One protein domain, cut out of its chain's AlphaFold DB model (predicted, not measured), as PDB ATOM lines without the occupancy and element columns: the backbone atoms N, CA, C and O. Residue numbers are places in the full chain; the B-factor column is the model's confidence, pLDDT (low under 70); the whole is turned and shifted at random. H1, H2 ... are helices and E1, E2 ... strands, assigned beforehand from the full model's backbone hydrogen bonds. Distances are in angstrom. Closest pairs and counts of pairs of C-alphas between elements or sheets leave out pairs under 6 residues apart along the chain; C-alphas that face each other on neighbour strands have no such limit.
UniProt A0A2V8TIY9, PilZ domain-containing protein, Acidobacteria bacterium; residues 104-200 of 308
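This is residues 104 to 200 of the 308 residues of the protein "PilZ domain-containing protein" of Acidobacteria bacterium (UniProt A0A2V8TIY9). A four-stranded sheet, curled like part of a barrel, wraps round one long helix, H1, while its other face bears no named helix. A second helix, H2, touches the rest near its first residues, and its residues 189 to 200 stick out as an arm; residues 146 to 151, in the long link from E3 to E4, stand free too. The printed part has 97 residues, with four named strands followed by two named helices, E1 E2 E3 E4 H1 H2; the sheet's order is E1 E2 E3 E4, antiparallel throughout, and the class is mixed, helices and strands. The whole is compact, with a radius of gyration of the C-alphas of 14.3 A, and spans 44 by 29 by 21 A, only just elongated.

E1 is residues 105 to 114, 26.0 A long, from C-alpha 105 at (-16.127, 9.742, -46.885), and bends by 55 degrees at residue 108. E2, the longest strand, is residues 117 to 128, 34.2 A. E3 is residues 131 to 138, 23.8 A, and E4 is residues 154 to 157, 10.2 A. H1 is residues 160 to 178, 27.1 A, beginning at C-alpha 160 at (-17.695, 18.366, -51.114). H2 is residues 185 to 200, 22.3 A, ending at C-alpha 200 at (8.151, 8.653, -33.016).

The strands form a meander, each the antiparallel neighbour of the one before, and the sheet is strongly twisted. E1 and E2 are a hairpin at 155 degrees, with N 110 and O 121 2.8 A apart, within hydrogen-bond range. E2 and E3 are a hairpin at 159 degrees, with N 124 and O 135 at 2.8 A. E3 and E4 are a hairpin at 141 degrees, with N 134 and O 155 at 2.7 A. The edge strands E1 and E4 are apart. H1 is on one face of the sheet, making two layers, a helix layer and a sheet layer, and the sheet curls round it. The closest C-alphas of E3 and H1 are those of Ala 134 and Ala 163, 5.3 A apart; those of E4 and H1 are Gly 157 and Ala 163, 4.1 A. H2 only grazes the sheet with its residues 185 to 188; its closest C-alphas to E1 are those of Ser 188 and Thr 111, 6.9 A apart. H1 and H2 are apart. In both helices every O i to N i+4 pair is within hydrogen-bond range. Residues 112 to 113 of E1 also pair, antiparallel, with residues 181 to 182.

The C-alphas farthest apart in the domain, those of Gly 148 and Ile 200, are 45.9 A apart. The printed part has no cut. The link from E3 to E4, 15 residues, is long. The mean pLDDT of the printed part is 80.6; residues 140 to 141, 147 to 149 and 184 to 200 are under 70, and H2 has a mean of 50.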
ATOM      1  N   GLY A 104     -20.000   7.137 -45.333       82.44
ATOM      2  CA  GLY A 104     -19.588   8.235 -46.208       82.44
ATOM      3  C   GLY A 104     -18.087   8.520 -46.069       82.44
ATOM      4  O   GLY A 104     -17.425   8.022 -45.155       82.44
ATOM      5  N   THR A 105     -17.534   9.334 -46.962       90.19
ATOM      6  CA  THR A 105     -16.127   9.742 -46.885       90.19
ATOM      7  C   THR A 105     -15.932  10.630 -45.652       90.19
ATOM      8  O   THR A 105     -16.618  11.648 -45.525       90.19
ATOM      9  N   PRO A 106     -15.030  10.283 -44.716       90.94
ATOM     10  CA  PRO A 106     -14.775  11.127 -43.558       90.94
ATOM     11  C   PRO A 106     -14.127  12.443 -44.003       90.94
ATOM     12  O   PRO A 106     -13.057  12.440 -44.611       90.94
ATOM     13  N   GLY A 107     -14.775  13.557 -43.677       91.25
ATOM     14  CA  GLY A 107     -14.250  14.910 -43.818       91.25
ATOM     15  C   GLY A 107     -13.594  15.406 -42.527       91.25
ATOM     16  O   GLY A 107     -13.049  14.641 -41.719       91.25
ATOM     17  N   ARG A 108     -13.652  16.721 -42.317       90.94
ATOM     18  CA  ARG A 108     -13.045  17.430 -41.191       90.94
ATOM     19  C   ARG A 108     -13.590  16.942 -39.852       90.94
ATOM     20  O   ARG A 108     -14.772  16.649 -39.682       90.94
ATOM     21  N   SER A 109     -12.698  16.888 -38.868       89.81
ATOM     22  CA  SER A 109     -13.026  16.574 -37.478       89.81
ATOM     23  C   SER A 109     -12.681  17.752 -36.580       89.81
ATOM     24  O   SER A 109     -11.572  18.278 -36.681       89.81
ATOM     25  N   VAL A 110     -13.558  18.095 -35.647       90.69
ATOM     26  CA  VAL A 110     -13.339  19.149 -34.658       90.69
ATOM     27  C   VAL A 110     -13.572  18.625 -33.252       90.69
ATOM     28  O   VAL A 110     -14.459  17.816 -32.993       90.69
ATOM     29  N   THR A 111     -12.720  19.053 -32.330       85.50
ATOM     30  CA  THR A 111     -12.830  18.701 -30.917       85.50
ATOM     31  C   THR A 111     -13.593  19.797 -30.191       85.50
ATOM     32  O   THR A 111     -13.214  20.963 -30.262       85.50
ATOM     33  N   VAL A 112     -14.643  19.425 -29.472       86.69
ATOM     34  CA  VAL A 112     -15.505  20.338 -28.724       86.69
ATOM     35  C   VAL A 112     -15.424  20.017 -27.239       86.69
ATOM     36  O   VAL A 112     -15.560  18.869 -26.817       86.69
ATOM     37  N   PHE A 113     -15.195  21.045 -26.431       79.19
ATOM     38  CA  PHE A 113     -15.233  20.961 -24.979       79.19
ATOM     39  C   PHE A 113     -16.653  21.242 -24.497       79.19
ATOM     40  O   PHE A 113     -17.169  22.355 -24.630       79.19
ATOM     41  N   THR A 114     -17.278  20.217 -23.931       84.12
ATOM     42  CA  THR A 114     -18.580  20.287 -23.274       84.12
ATOM     43  C   THR A 114     -18.400  20.232 -21.761       84.12
ATOM     44  O   THR A 114     -17.336  19.890 -21.243       84.12
ATOM     45  N   ARG A 115     -19.469  20.518 -21.012       75.44
ATOM     46  CA  ARG A 115     -19.474  20.348 -19.547       75.44
ATOM     47  C   ARG A 115     -19.234  18.902 -19.090       75.44
ATOM     48  O   ARG A 115     -18.936  18.683 -17.923       75.44
ATOM     49  N   TRP A 116     -19.400  17.928 -19.987       76.19
ATOM     50  CA  TRP A 116     -19.199  16.504 -19.711       76.19
ATOM     51  C   TRP A 116     -17.824  15.995 -20.144       76.19
ATOM     52  O   TRP A 116     -17.491  14.844 -19.879       76.19
ATOM     53  N   GLY A 117     -17.012  16.839 -20.782       76.62
ATOM     54  CA  GLY A 117     -15.676  16.484 -21.233       76.62
ATOM     55  C   GLY A 117     -15.443  16.876 -22.682       76.62
ATOM     56  O   GLY A 117     -15.894  17.916 -23.151       76.62
ATOM     57  N   ARG A 118     -14.669  16.054 -23.380       78.56
ATOM     58  CA  ARG A 118     -14.240  16.319 -24.746       78.56
ATOM     59  C   ARG A 118     -15.017  15.426 -25.698       78.56
ATOM     60  O   ARG A 118     -14.951  14.208 -25.578       78.56
ATOM     61  N   GLU A 119     -15.700  16.034 -26.648       86.19
ATOM     62  CA  GLU A 119     -16.391  15.346 -27.730       86.19
ATOM     63  C   GLU A 119     -15.653  15.625 -29.042       86.19
ATOM     64  O   GLU A 119     -15.087  16.700 -29.226       86.19
ATOM     65  N   THR A 120     -15.640  14.663 -29.961       85.88
ATOM     66  CA  THR A 120     -15.114  14.880 -31.315       85.88
ATOM     67  C   THR A 120     -16.278  14.831 -32.282       85.88
ATOM     68  O   THR A 120     -16.957  13.810 -32.359       85.88
ATOM     69  N   TYR A 121     -16.513  15.918 -33.006       92.75
ATOM     70  CA  TYR A 121     -17.490  15.973 -34.085       92.75
ATOM     71  C   TYR A 121     -16.760  15.728 -35.397       92.75
ATOM     72  O   TYR A 121     -15.774  16.396 -35.695       92.75
ATOM     73  N   GLN A 122     -17.211  14.740 -36.153       93.19
ATOM     74  CA  GLN A 122     -16.682  14.395 -37.459       93.19
ATOM     75  C   GLN A 122     -17.743  14.662 -38.517       93.19
ATOM     76  O   GLN A 122     -18.891  14.239 -38.371       93.19
ATOM     77  N   VAL A 123     -17.346  15.364 -39.573       93.62
ATOM     78  CA  VAL A 123     -18.166  15.560 -40.762       93.62
ATOM     79  C   VAL A 123     -18.005  14.339 -41.659       93.62
ATOM     80  O   VAL A 123     -16.892  13.890 -41.917       93.62
ATOM     81  N   TRP A 124     -19.119  13.782 -42.106       94.00
ATOM     82  CA  TRP A 124     -19.187  12.668 -43.043       94.00
ATOM     83  C   TRP A 124     -19.822  13.163 -44.332       94.00
ATOM     84  O   TRP A 124     -20.882  13.783 -44.284       94.00
ATOM     85  N   LEU A 125     -19.170  12.903 -45.459       95.06
ATOM     86  CA  LEU A 125     -19.558  13.406 -46.769       95.06
ATOM     87  C   LEU A 125     -20.077  12.267 -47.642       95.06
ATOM     88  O   LEU A 125     -19.453  11.212 -47.751       95.06
ATOM     89  N   ASP A 126     -21.203  12.499 -48.299       94.69
ATOM     90  CA  ASP A 126     -21.785  11.595 -49.278       94.69
ATOM     91  C   ASP A 126     -22.080  12.354 -50.566       94.69
ATOM     92  O   ASP A 126     -22.719  13.408 -50.550       94.69
ATOM     93  N   GLU A 127     -21.687  11.778 -51.695       94.81
ATOM     94  CA  GLU A 127     -22.104  12.274 -53.000       94.81
ATOM     95  C   GLU A 127     -23.589  11.938 -53.224       94.81
ATOM     96  O   GLU A 127     -24.033  10.789 -53.083       94.81
ATOM     97  N   LYS A 128     -24.396  12.961 -53.516       92.06
ATOM     98  CA  LYS A 128     -25.846  12.867 -53.711       92.06
ATOM     99  C   LYS A 128     -26.261  13.779 -54.862       92.06
ATOM    100  O   LYS A 128     -26.367  14.980 -54.638       92.06
ATOM    101  N   PRO A 129     -26.572  13.243 -56.056       91.50
ATOM    102  CA  PRO A 129     -26.971  14.066 -57.192       91.50
ATOM    103  C   PRO A 129     -28.090  15.057 -56.818       91.50
ATOM    104  O   PRO A 129     -29.075  14.633 -56.205       91.50
ATOM    105  N   PRO A 130     -27.965  16.356 -57.155       91.62
ATOM    106  CA  PRO A 130     -26.942  16.968 -58.014       91.62
ATOM    107  C   PRO A 130     -25.672  17.494 -57.301       91.62
ATOM    108  O   PRO A 130     -24.921  18.239 -57.918       91.62
ATOM    109  N   GLY A 131     -25.414  17.159 -56.034       94.81
ATOM    110  CA  GLY A 131     -24.267  17.685 -55.285       94.81
ATOM    111  C   GLY A 131     -23.756  16.770 -54.169       94.81
ATOM    112  O   GLY A 131     -23.646  15.554 -54.324       94.81
ATOM    113  N   TRP A 132     -23.415  17.374 -53.036       96.81
ATOM    114  CA  TRP A 132     -22.840  16.716 -51.867       96.81
ATOM    115  C   TRP A 132     -23.697  16.945 -50.630       96.81
ATOM    116  O   TRP A 132     -24.326  17.991 -50.461       96.81
ATOM    117  N   MET A 133     -23.708  15.951 -49.752       95.25
ATOM    118  CA  MET A 133     -24.403  15.972 -48.474       95.25
ATOM    119  C   MET A 133     -23.397  15.722 -47.351       95.25
ATOM    120  O   MET A 133     -22.677  14.729 -47.369       95.25
ATOM    121  N   ALA A 134     -23.390  16.594 -46.352       95.06
ATOM    122  CA  ALA A 134     -22.634  16.458 -45.122       95.06
ATOM    123  C   ALA A 134     -23.549  16.056 -43.955       95.06
ATOM    124  O   ALA A 134     -24.666  16.562 -43.799       95.06
ATOM    125  N   ARG A 135     -23.047  15.153 -43.113       93.69
ATOM    126  CA  ARG A 135     -23.646  14.701 -41.851       93.69
ATOM    127  C   ARG A 135     -22.651  14.937 -40.716       93.69
ATOM    128  O   ARG A 135     -21.451  14.775 -40.914       93.69
ATOM    129  N   ILE A 136     -23.128  15.291 -39.525       93.12
ATOM    130  CA  ILE A 136     -22.270  15.485 -38.344       93.12
ATOM    131  C   ILE A 136     -22.442  14.294 -37.398       93.12
ATOM    132  O   ILE A 136     -23.563  13.917 -37.048       93.12
ATOM    133  N   VAL A 137     -21.326  13.706 -36.971       88.19
ATOM    134  CA  VAL A 137     -21.285  12.554 -36.063       88.19
ATOM    135  C   VAL A 137     -20.412  12.882 -34.857       88.19
ATOM    136  O   VAL A 137     -19.253  13.250 -35.007       88.19
ATOM    137  N   THR A 138     -20.941  12.733 -33.644       84.62
ATOM    138  CA  THR A 138     -20.151  12.756 -32.410       84.62
ATOM    139  C   THR A 138     -19.557  11.379 -32.156       84.62
ATOM    140  O   THR A 138     -20.290  10.419 -31.937       84.62
ATOM    141  N   LEU A 139     -18.233  11.274 -32.129       75.69
ATOM    142  CA  LEU A 139     -17.560  10.007 -31.855       75.69
ATOM    143  C   LEU A 139     -17.766   9.560 -30.385       75.69
ATOM    144  O   LEU A 139     -17.749  10.415 -29.493       75.69
ATOM    145  N   PRO A 140     -17.928   8.248 -30.107       52.09
ATOM    146  CA  PRO A 140     -17.703   7.152 -31.050       52.09
ATOM    147  C   PRO A 140     -18.750   6.982 -32.164       52.09
ATOM    148  O   PRO A 140     -18.290   6.811 -33.274       52.09
ATOM    149  N   ASP A 141     -20.070   7.138 -31.975       66.06
ATOM    150  CA  ASP A 141     -21.045   6.848 -33.065       66.06
ATOM    151  C   ASP A 141     -22.410   7.570 -32.947       66.06
ATOM    152  O   ASP A 141     -23.461   7.053 -33.327       66.06
ATOM    153  N   ARG A 142     -22.458   8.778 -32.379       76.94
ATOM    154  CA  ARG A 142     -23.719   9.513 -32.200       76.94
ATOM    155  C   ARG A 142     -23.953  10.510 -33.333       76.94
ATOM    156  O   ARG A 142     -23.443  11.625 -33.302       76.94
ATOM    157  N   ILE A 143     -24.770  10.125 -34.311       78.81
ATOM    158  CA  ILE A 143     -25.226  11.024 -35.384       78.81
ATOM    159  C   ILE A 143     -26.035  12.183 -34.783       78.81
ATOM    160  O   ILE A 143     -26.865  11.982 -33.891       78.81
ATOM    161  N   TRP A 144     -25.795  13.397 -35.275       78.25
ATOM    162  CA  TRP A 144     -26.558  14.573 -34.879       78.25
ATOM    163  C   TRP A 144     -27.974  14.503 -35.439       78.25
ATOM    164  O   TRP A 144     -28.196  14.539 -36.651       78.25
ATOM    165  N   ALA A 145     -28.932  14.419 -34.522       78.50
ATOM    166  CA  ALA A 145     -30.348  14.533 -34.813       78.50
ATOM    167  C   ALA A 145     -30.886  15.848 -34.245       78.50
ATOM    168  O   ALA A 145     -30.420  16.326 -33.206       78.50
ATOM    169  N   LEU A 146     -31.890  16.412 -34.908       71.12
ATOM    170  CA  LEU A 146     -32.590  17.594 -34.416       71.12
ATOM    171  C   LEU A 146     -33.313  17.299 -33.092       71.12
ATOM    172  O   LEU A 146     -33.669  16.144 -32.815       71.12
ATOM    173  N   PRO A 147     -33.578  18.327 -32.265       58.84
ATOM    174  CA  PRO A 147     -34.433  18.193 -31.090       58.84
ATOM    175  C   PRO A 147     -35.756  17.496 -31.448       58.84
ATOM    176  O   PRO A 147     -36.477  17.932 -32.338       58.84
ATOM    177  N   GLY A 148     -36.056  16.383 -30.772       60.50
ATOM    178  CA  GLY A 148     -37.164  15.481 -31.125       60.50
ATOM    179  C   GLY A 148     -36.718  14.148 -31.735       60.50
ATOM    180  O   GLY A 148     -37.534  13.237 -31.844       60.50
ATOM    181  N   GLY A 149     -35.430  14.004 -32.079       62.81
ATOM    182  CA  GLY A 149     -34.760  12.730 -32.376       62.81
ATOM    183  C   GLY A 149     -35.213  12.024 -33.651       62.81
ATOM    184  O   GLY A 149     -34.777  10.909 -33.912       62.81
ATOM    185  N   ARG A 150     -36.102  12.649 -34.423       70.44
ATOM    186  CA  ARG A 150     -36.661  12.064 -35.639       70.44
ATOM    187  C   ARG A 150     -35.742  12.329 -36.823       70.44
ATOM    188  O   ARG A 150     -35.392  11.399 -37.522       70.44
ATOM    189  N   GLU A 151     -35.257  13.545 -37.013       79.19
ATOM    190  CA  GLU A 151     -34.527  13.881 -38.238       79.19
ATOM    191  C   GLU A 151     -33.018  13.972 -38.019       79.19
ATOM    192  O   GLU A 151     -32.553  14.610 -37.073       79.19
ATOM    193  N   VAL A 152     -32.255  13.355 -38.923       84.00
ATOM    194  CA  VAL A 152     -30.804  13.533 -39.021       84.00
ATOM    195  C   VAL A 152     -30.529  14.850 -39.731       84.00
ATOM    196  O   VAL A 152     -31.065  15.089 -40.814       84.00
ATOM    197  N   LEU A 153     -29.678  15.683 -39.136       89.81
ATOM    198  CA  LEU A 153     -29.252  16.932 -39.751       89.81
ATOM    199  C   LEU A 153     -28.448  16.635 -41.025       89.81
ATOM    200  O   LEU A 153     -27.444  15.921 -40.980       89.81
ATOM    201  N   LYS A 154     -28.895  17.195 -42.151       93.00
ATOM    202  CA  LYS A 154     -28.241  17.079 -43.456       93.00
ATOM    203  C   LYS A 154     -27.953  18.469 -43.996       93.00
ATOM    204  O   LYS A 154     -28.832  19.329 -44.034       93.00
ATOM    205  N   LEU A 155     -26.721  18.669 -44.425       94.50
ATOM    206  CA  LEU A 155     -26.236  19.937 -44.949       94.50
ATOM    207  C   LEU A 155     -25.776  19.698 -46.377       94.50
ATOM    208  O   LEU A 155     -25.120  18.695 -46.638       94.50
ATOM    209  N   TYR A 156     -26.156  20.567 -47.305       95.62
ATOM    210  CA  TYR A 156     -25.926  20.340 -48.728       95.62
ATOM    211  C   TYR A 156     -24.983  21.389 -49.305       95.62
ATOM    212  O   TYR A 156     -25.015  22.548 -48.897       95.62
ATOM    213  N   GLY A 157     -24.181  20.968 -50.278       95.56
ATOM    214  CA  GLY A 157     -23.315  21.829 -51.078       95.56
ATOM    215  C   GLY A 157     -23.251  21.339 -52.521       95.56
ATOM    216  O   GLY A 157     -23.535  20.174 -52.804       95.56
ATOM    217  N   SER A 158     -22.897  22.223 -53.446       95.75
ATOM    218  CA  SER A 158     -22.615  21.856 -54.839       95.75
ATOM    219  C   SER A 158     -21.303  21.072 -54.966       95.75
ATOM    220  O   SER A 158     -21.181  20.207 -55.831       95.75
ATOM    221  N   THR A 159     -20.360  21.308 -54.049       96.19
ATOM    222  CA  THR A 159     -19.094  20.576 -53.915       96.19
ATOM    223  C   THR A 159     -18.953  19.942 -52.530       96.19
ATOM    224  O   THR A 159     -19.680  20.281 -51.589       96.19
ATOM    225  N   SER A 160     -17.997  19.019 -52.392       95.38
ATOM    226  CA  SER A 160     -17.695  18.366 -51.114       95.38
ATOM    227  C   SER A 160     -17.226  19.370 -50.054       95.38
ATOM    228  O   SER A 160     -17.626  19.297 -48.893       95.38
ATOM    229  N   GLU A 161     -16.456  20.367 -50.485       94.62
ATOM    230  CA  GLU A 161     -15.900  21.448 -49.684       94.62
ATOM    231  C   GLU A 161     -16.994  22.391 -49.181       94.62
ATOM    232  O   GLU A 161     -16.956  22.810 -48.027       94.62
ATOM    233  N   GLU A 162     -17.985  22.707 -50.018       95.69
ATOM    234  CA  GLU A 162     -19.118  23.549 -49.629       95.69
ATOM    235  C   GLU A 162     -20.004  22.841 -48.594       95.69
ATOM    236  O   GLU A 162     -20.371  23.435 -47.578       95.69
ATOM    237  N   ALA A 163     -20.291  21.550 -48.802       95.50
ATOM    238  CA  ALA A 163     -21.045  20.747 -47.841       95.50
ATOM    239  C   ALA A 163     -20.288  20.610 -46.504       95.50
ATOM    240  O   ALA A 163     -20.883  20.746 -45.432       95.50
ATOM    241  N   GLU A 164     -18.967  20.393 -46.550       95.31
ATOM    242  CA  GLU A 164     -18.115  20.369 -45.357       95.31
ATOM    243  C   GLU A 164     -18.106  21.724 -44.634       95.31
ATOM    244  O   GLU A 164     -18.279  21.771 -43.415       95.31
ATOM    245  N   ALA A 165     -17.944  22.830 -45.364       92.94
ATOM    246  CA  ALA A 165     -17.944  24.177 -44.798       92.94
ATOM    247  C   ALA A 165     -19.279  24.507 -44.114       92.94
ATOM    248  O   ALA A 165     -19.280  25.042 -43.004       92.94
ATOM    249  N   ALA A 166     -20.406  24.116 -44.716       94.19
ATOM    250  CA  ALA A 166     -21.729  24.261 -44.112       94.19
ATOM    251  C   ALA A 166     -21.841  23.501 -42.777       94.19
ATOM    252  O   ALA A 166     -22.379  24.034 -41.803       94.19
ATOM    253  N   ALA A 167     -21.288  22.286 -42.697       94.25
ATOM    254  CA  ALA A 167     -21.241  21.511 -41.457       94.25
ATOM    255  C   ALA A 167     -20.347  22.127 -40.391       94.25
ATOM    256  O   ALA A 167     -20.738  22.189 -39.226       94.25
ATOM    257  N   MET A 168     -19.184  22.632 -40.779       93.56
ATOM    258  CA  MET A 168     -18.279  23.301 -39.850       93.56
ATOM    259  C   MET A 168     -18.886  24.585 -39.286       93.56
ATOM    260  O   MET A 168     -18.881  24.771 -38.070       93.56
ATOM    261  N   HIS A 169     -19.489  25.412 -40.139       92.06
ATOM    262  CA  HIS A 169     -20.183  26.624 -39.711       92.06
ATOM    263  C   HIS A 169     -21.347  26.309 -38.761       92.06
ATOM    264  O   HIS A 169     -21.523  26.976 -37.743       92.06
ATOM    265  N   PHE A 170     -22.113  25.247 -39.042       93.44
ATOM    266  CA  PHE A 170     -23.169  24.790 -38.140       93.44
ATOM    267  C   PHE A 170     -22.618  24.378 -36.763       93.44
ATOM    268  O   PHE A 170     -23.162  24.783 -35.736       93.44
ATOM    269  N   ILE A 171     -21.521  23.612 -36.721       91.56
ATOM    270  CA  ILE A 171     -20.865  23.217 -35.464       91.56
ATOM    271  C   ILE A 171     -20.400  24.448 -34.673       91.56
ATOM    272  O   ILE A 171     -20.582  24.498 -33.455       91.56
ATOM    273  N   GLU A 172     -19.804  25.430 -35.349       90.00
ATOM    274  CA  GLU A 172     -19.353  26.688 -34.747       90.00
ATOM    275  C   GLU A 172     -20.506  27.480 -34.137       90.00
ATOM    276  O   GLU A 172     -20.431  27.859 -32.963       90.00
ATOM    277  N   ALA A 173     -21.590  27.655 -34.892       90.00
ATOM    278  CA  ALA A 173     -22.788  28.339 -34.428       90.00
ATOM    279  C   ALA A 173     -23.409  27.641 -33.205       90.00
ATOM    280  O   ALA A 173     -23.680  28.299 -32.199       90.00
ATOM    281  N   GLU A 174     -23.562  26.314 -33.238       91.69
ATOM    282  CA  GLU A 174     -24.104  25.545 -32.110       91.69
ATOM    283  C   GLU A 174     -23.202  25.646 -30.871       91.69
ATOM    284  O   GLU A 174     -23.683  25.798 -29.743       91.69
ATOM    285  N   CYS A 175     -21.879  25.572 -31.048       89.94
ATOM    286  CA  CYS A 175     -20.947  25.700 -29.932       89.94
ATOM    287  C   CYS A 175     -21.030  27.089 -29.297       89.94
ATOM    288  O   CYS A 175     -21.117  27.187 -28.073       89.94
ATOM    289  N   LEU A 176     -21.080  28.143 -30.115       86.06
ATOM    290  CA  LEU A 176     -21.255  29.513 -29.644       86.06
ATOM    291  C   LEU A 176     -22.580  29.675 -28.884       86.06
ATOM    292  O   LEU A 176     -22.590  30.199 -27.772       86.06
ATOM    293  N   GLN A 177     -23.678  29.160 -29.441       87.94
ATOM    294  CA  GLN A 177     -25.012  29.242 -28.847       87.94
ATOM    295  C   GLN A 177     -25.114  28.488 -27.514       87.94
ATOM    296  O   GLN A 177     -25.791  28.937 -26.589       87.94
ATOM    297  N   THR A 178     -24.438  27.345 -27.394       87.19
ATOM    298  CA  THR A 178     -24.477  26.500 -26.191       87.19
ATOM    299  C   THR A 178     -23.355  26.795 -25.194       87.19
ATOM    300  O   THR A 178     -23.262  26.118 -24.166       87.19
ATOM    301  N   GLY A 179     -22.497  27.784 -25.473       87.75
ATOM    302  CA  GLY A 179     -21.336  28.121 -24.644       87.75
ATOM    303  C   GLY A 179     -20.256  27.032 -24.613       87.75
ATOM    304  O   GLY A 179     -19.452  26.983 -23.681       87.75
ATOM    305  N   ARG A 180     -20.237  26.128 -25.600       88.44
ATOM    306  CA  ARG A 180     -19.182  25.121 -25.769       88.44
ATOM    307  C   ARG A 180     -17.984  25.757 -26.458       88.44
ATOM    308  O   ARG A 180     -18.119  26.642 -27.298       88.44
ATOM    309  N   ARG A 181     -16.784  25.279 -26.130       85.50
ATOM    310  CA  ARG A 181     -15.550  25.781 -26.748       85.50
ATOM    311  C   ARG A 181     -15.084  24.794 -27.803       85.50
ATOM    312  O   ARG A 181     -14.833  23.633 -27.491       85.50
ATOM    313  N   ILE A 182     -14.936  25.262 -29.034       87.50
ATOM    314  CA  ILE A 182     -14.226  24.520 -30.073       87.50
ATOM    315  C   ILE A 182     -12.731  24.618 -29.776       87.50
ATOM    316  O   ILE A 182     -12.206  25.709 -29.547       87.50
ATOM    317  N   ALA A 183     -12.045  23.476 -29.741       80.56
ATOM    318  CA  ALA A 183     -10.592  23.462 -29.762       80.56
ATOM    319  C   ALA A 183     -10.157  24.131 -31.064       80.56
ATOM    320  O   ALA A 183     -10.548  23.689 -32.144       80.56
ATOM    321  N   SER A 184      -9.376  25.204 -30.958       67.06
ATOM    322  CA  SER A 184      -8.866  25.909 -32.133       67.06
ATOM    323  C   SER A 184      -8.204  24.907 -33.100       67.06
ATOM    324  O   SER A 184      -7.541  23.985 -32.614       67.06
ATOM    325  N   PRO A 185      -8.339  25.051 -34.434       55.53
ATOM    326  CA  PRO A 185      -7.725  24.140 -35.408       55.53
ATOM    327  C   PRO A 185      -6.236  23.891 -35.122       55.53
ATOM    328  O   PRO A 185      -5.774  22.747 -35.107       55.53
ATOM    329  N   TRP A 186      -5.532  24.956 -34.728       46.16
ATOM    330  CA  TRP A 186      -4.131  24.940 -34.309       46.16
ATOM    331  C   TRP A 186      -3.883  24.097 -33.053       46.16
ATOM    332  O   TRP A 186      -2.843  23.461 -32.936       46.16
ATOM    333  N   GLN A 187      -4.830  24.051 -32.114       50.69
ATOM    334  CA  GLN A 187      -4.748  23.181 -30.940       50.69
ATOM    335  C   GLN A 187      -4.974  21.720 -31.338       50.69
ATOM    336  O   GLN A 187      -4.202  20.867 -30.920       50.69
ATOM    337  N   SER A 188      -5.973  21.404 -32.171       52.44
ATOM    338  CA  SER A 188      -6.241  20.015 -32.579       52.44
ATOM    339  C   SER A 188      -5.118  19.392 -33.411       52.44
ATOM    340  O   SER A 188      -4.772  18.231 -33.178       52.44
ATOM    341  N   GLU A 189      -4.511  20.153 -34.326       47.12
ATOM    342  CA  GLU A 189      -3.345  19.696 -35.085       47.12
ATOM    343  C   GLU A 189      -2.101  19.637 -34.210       47.12
ATOM    344  O   GLU A 189      -1.451  18.598 -34.192       47.12
ATOM    345  N   ALA A 190      -1.820  20.657 -33.388       49.25
ATOM    346  CA  ALA A 190      -0.697  20.605 -32.452       49.25
ATOM    347  C   ALA A 190      -0.816  19.440 -31.461       49.25
ATOM    348  O   ALA A 190       0.196  18.837 -31.124       49.25
ATOM    349  N   PHE A 191      -2.022  19.059 -31.021       50.88
ATOM    350  CA  PHE A 191      -2.220  17.878 -30.175       50.88
ATOM    351  C   PHE A 191      -2.000  16.569 -30.937       50.88
ATOM    352  O   PHE A 191      -1.411  15.642 -30.381       50.88
ATOM    353  N   ARG A 192      -2.446  16.473 -32.197       49.56
ATOM    354  CA  ARG A 192      -2.271  15.274 -33.033       49.56
ATOM    355  C   ARG A 192      -0.804  15.099 -33.444       49.56
ATOM    356  O   ARG A 192      -0.273  13.993 -33.353       49.56
ATOM    357  N   ASP A 193      -0.132  16.193 -33.775       47.78
ATOM    358  CA  ASP A 193       1.298  16.253 -34.061       47.78
ATOM    359  C   ASP A 193       2.147  16.056 -32.810       47.78
ATOM    360  O   ASP A 193       3.132  15.333 -32.867       47.78
ATOM    361  N   ALA A 194       1.773  16.604 -31.654       52.06
ATOM    362  CA  ALA A 194       2.462  16.322 -30.395       52.06
ATOM    363  C   ALA A 194       2.247  14.872 -29.941       52.06
ATOM    364  O   ALA A 194       3.132  14.281 -29.324       52.06
ATOM    365  N   ALA A 195       1.095  14.265 -30.239       51.75
ATOM    366  CA  ALA A 195       0.875  12.840 -30.022       51.75
ATOM    367  C   ALA A 195       1.799  12.009 -30.923       51.75
ATOM    368  O   ALA A 195       2.577  11.226 -30.382       51.75
ATOM    369  N   LYS A 196       1.788  12.259 -32.244       48.78
ATOM    370  CA  LYS A 196       2.609  11.558 -33.248       48.78
ATOM    371  C   LYS A 196       4.115  11.776 -33.083       48.78
ATOM    372  O   LYS A 196       4.864  10.808 -33.095       48.78
ATOM    373  N   ARG A 197       4.589  13.012 -32.905       51.44
ATOM    374  CA  ARG A 197       6.026  13.320 -32.741       51.44
ATOM    375  C   ARG A 197       6.592  12.688 -31.476       51.44
ATOM    376  O   ARG A 197       7.699  12.166 -31.500       51.44
ATOM    377  N   ALA A 198       5.818  12.674 -30.396       51.12
ATOM    378  CA  ALA A 198       6.243  12.022 -29.166       51.12
ATOM    379  C   ALA A 198       6.104  10.487 -29.202       51.12
ATOM    380  O   ALA A 198       6.737   9.836 -28.382       51.12
ATOM    381  N   ASP A 199       5.327   9.919 -30.133       51.16
ATOM    382  CA  ASP A 199       5.307   8.471 -30.412       51.16
ATOM    383  C   ASP A 199       6.542   8.045 -31.226       51.16
ATOM    384  O   ASP A 199       7.148   7.011 -30.970       51.16
ATOM    385  N   ILE A 200       6.977   8.896 -32.161       49.75
ATOM    386  CA  ILE A 200       8.151   8.653 -33.016       49.75
ATOM    387  C   ILE A 200       9.476   8.861 -32.252       49.75
ATOM    388  O   ILE A 200      10.500   8.296 -32.624       49.75
TER     389      ILE A 200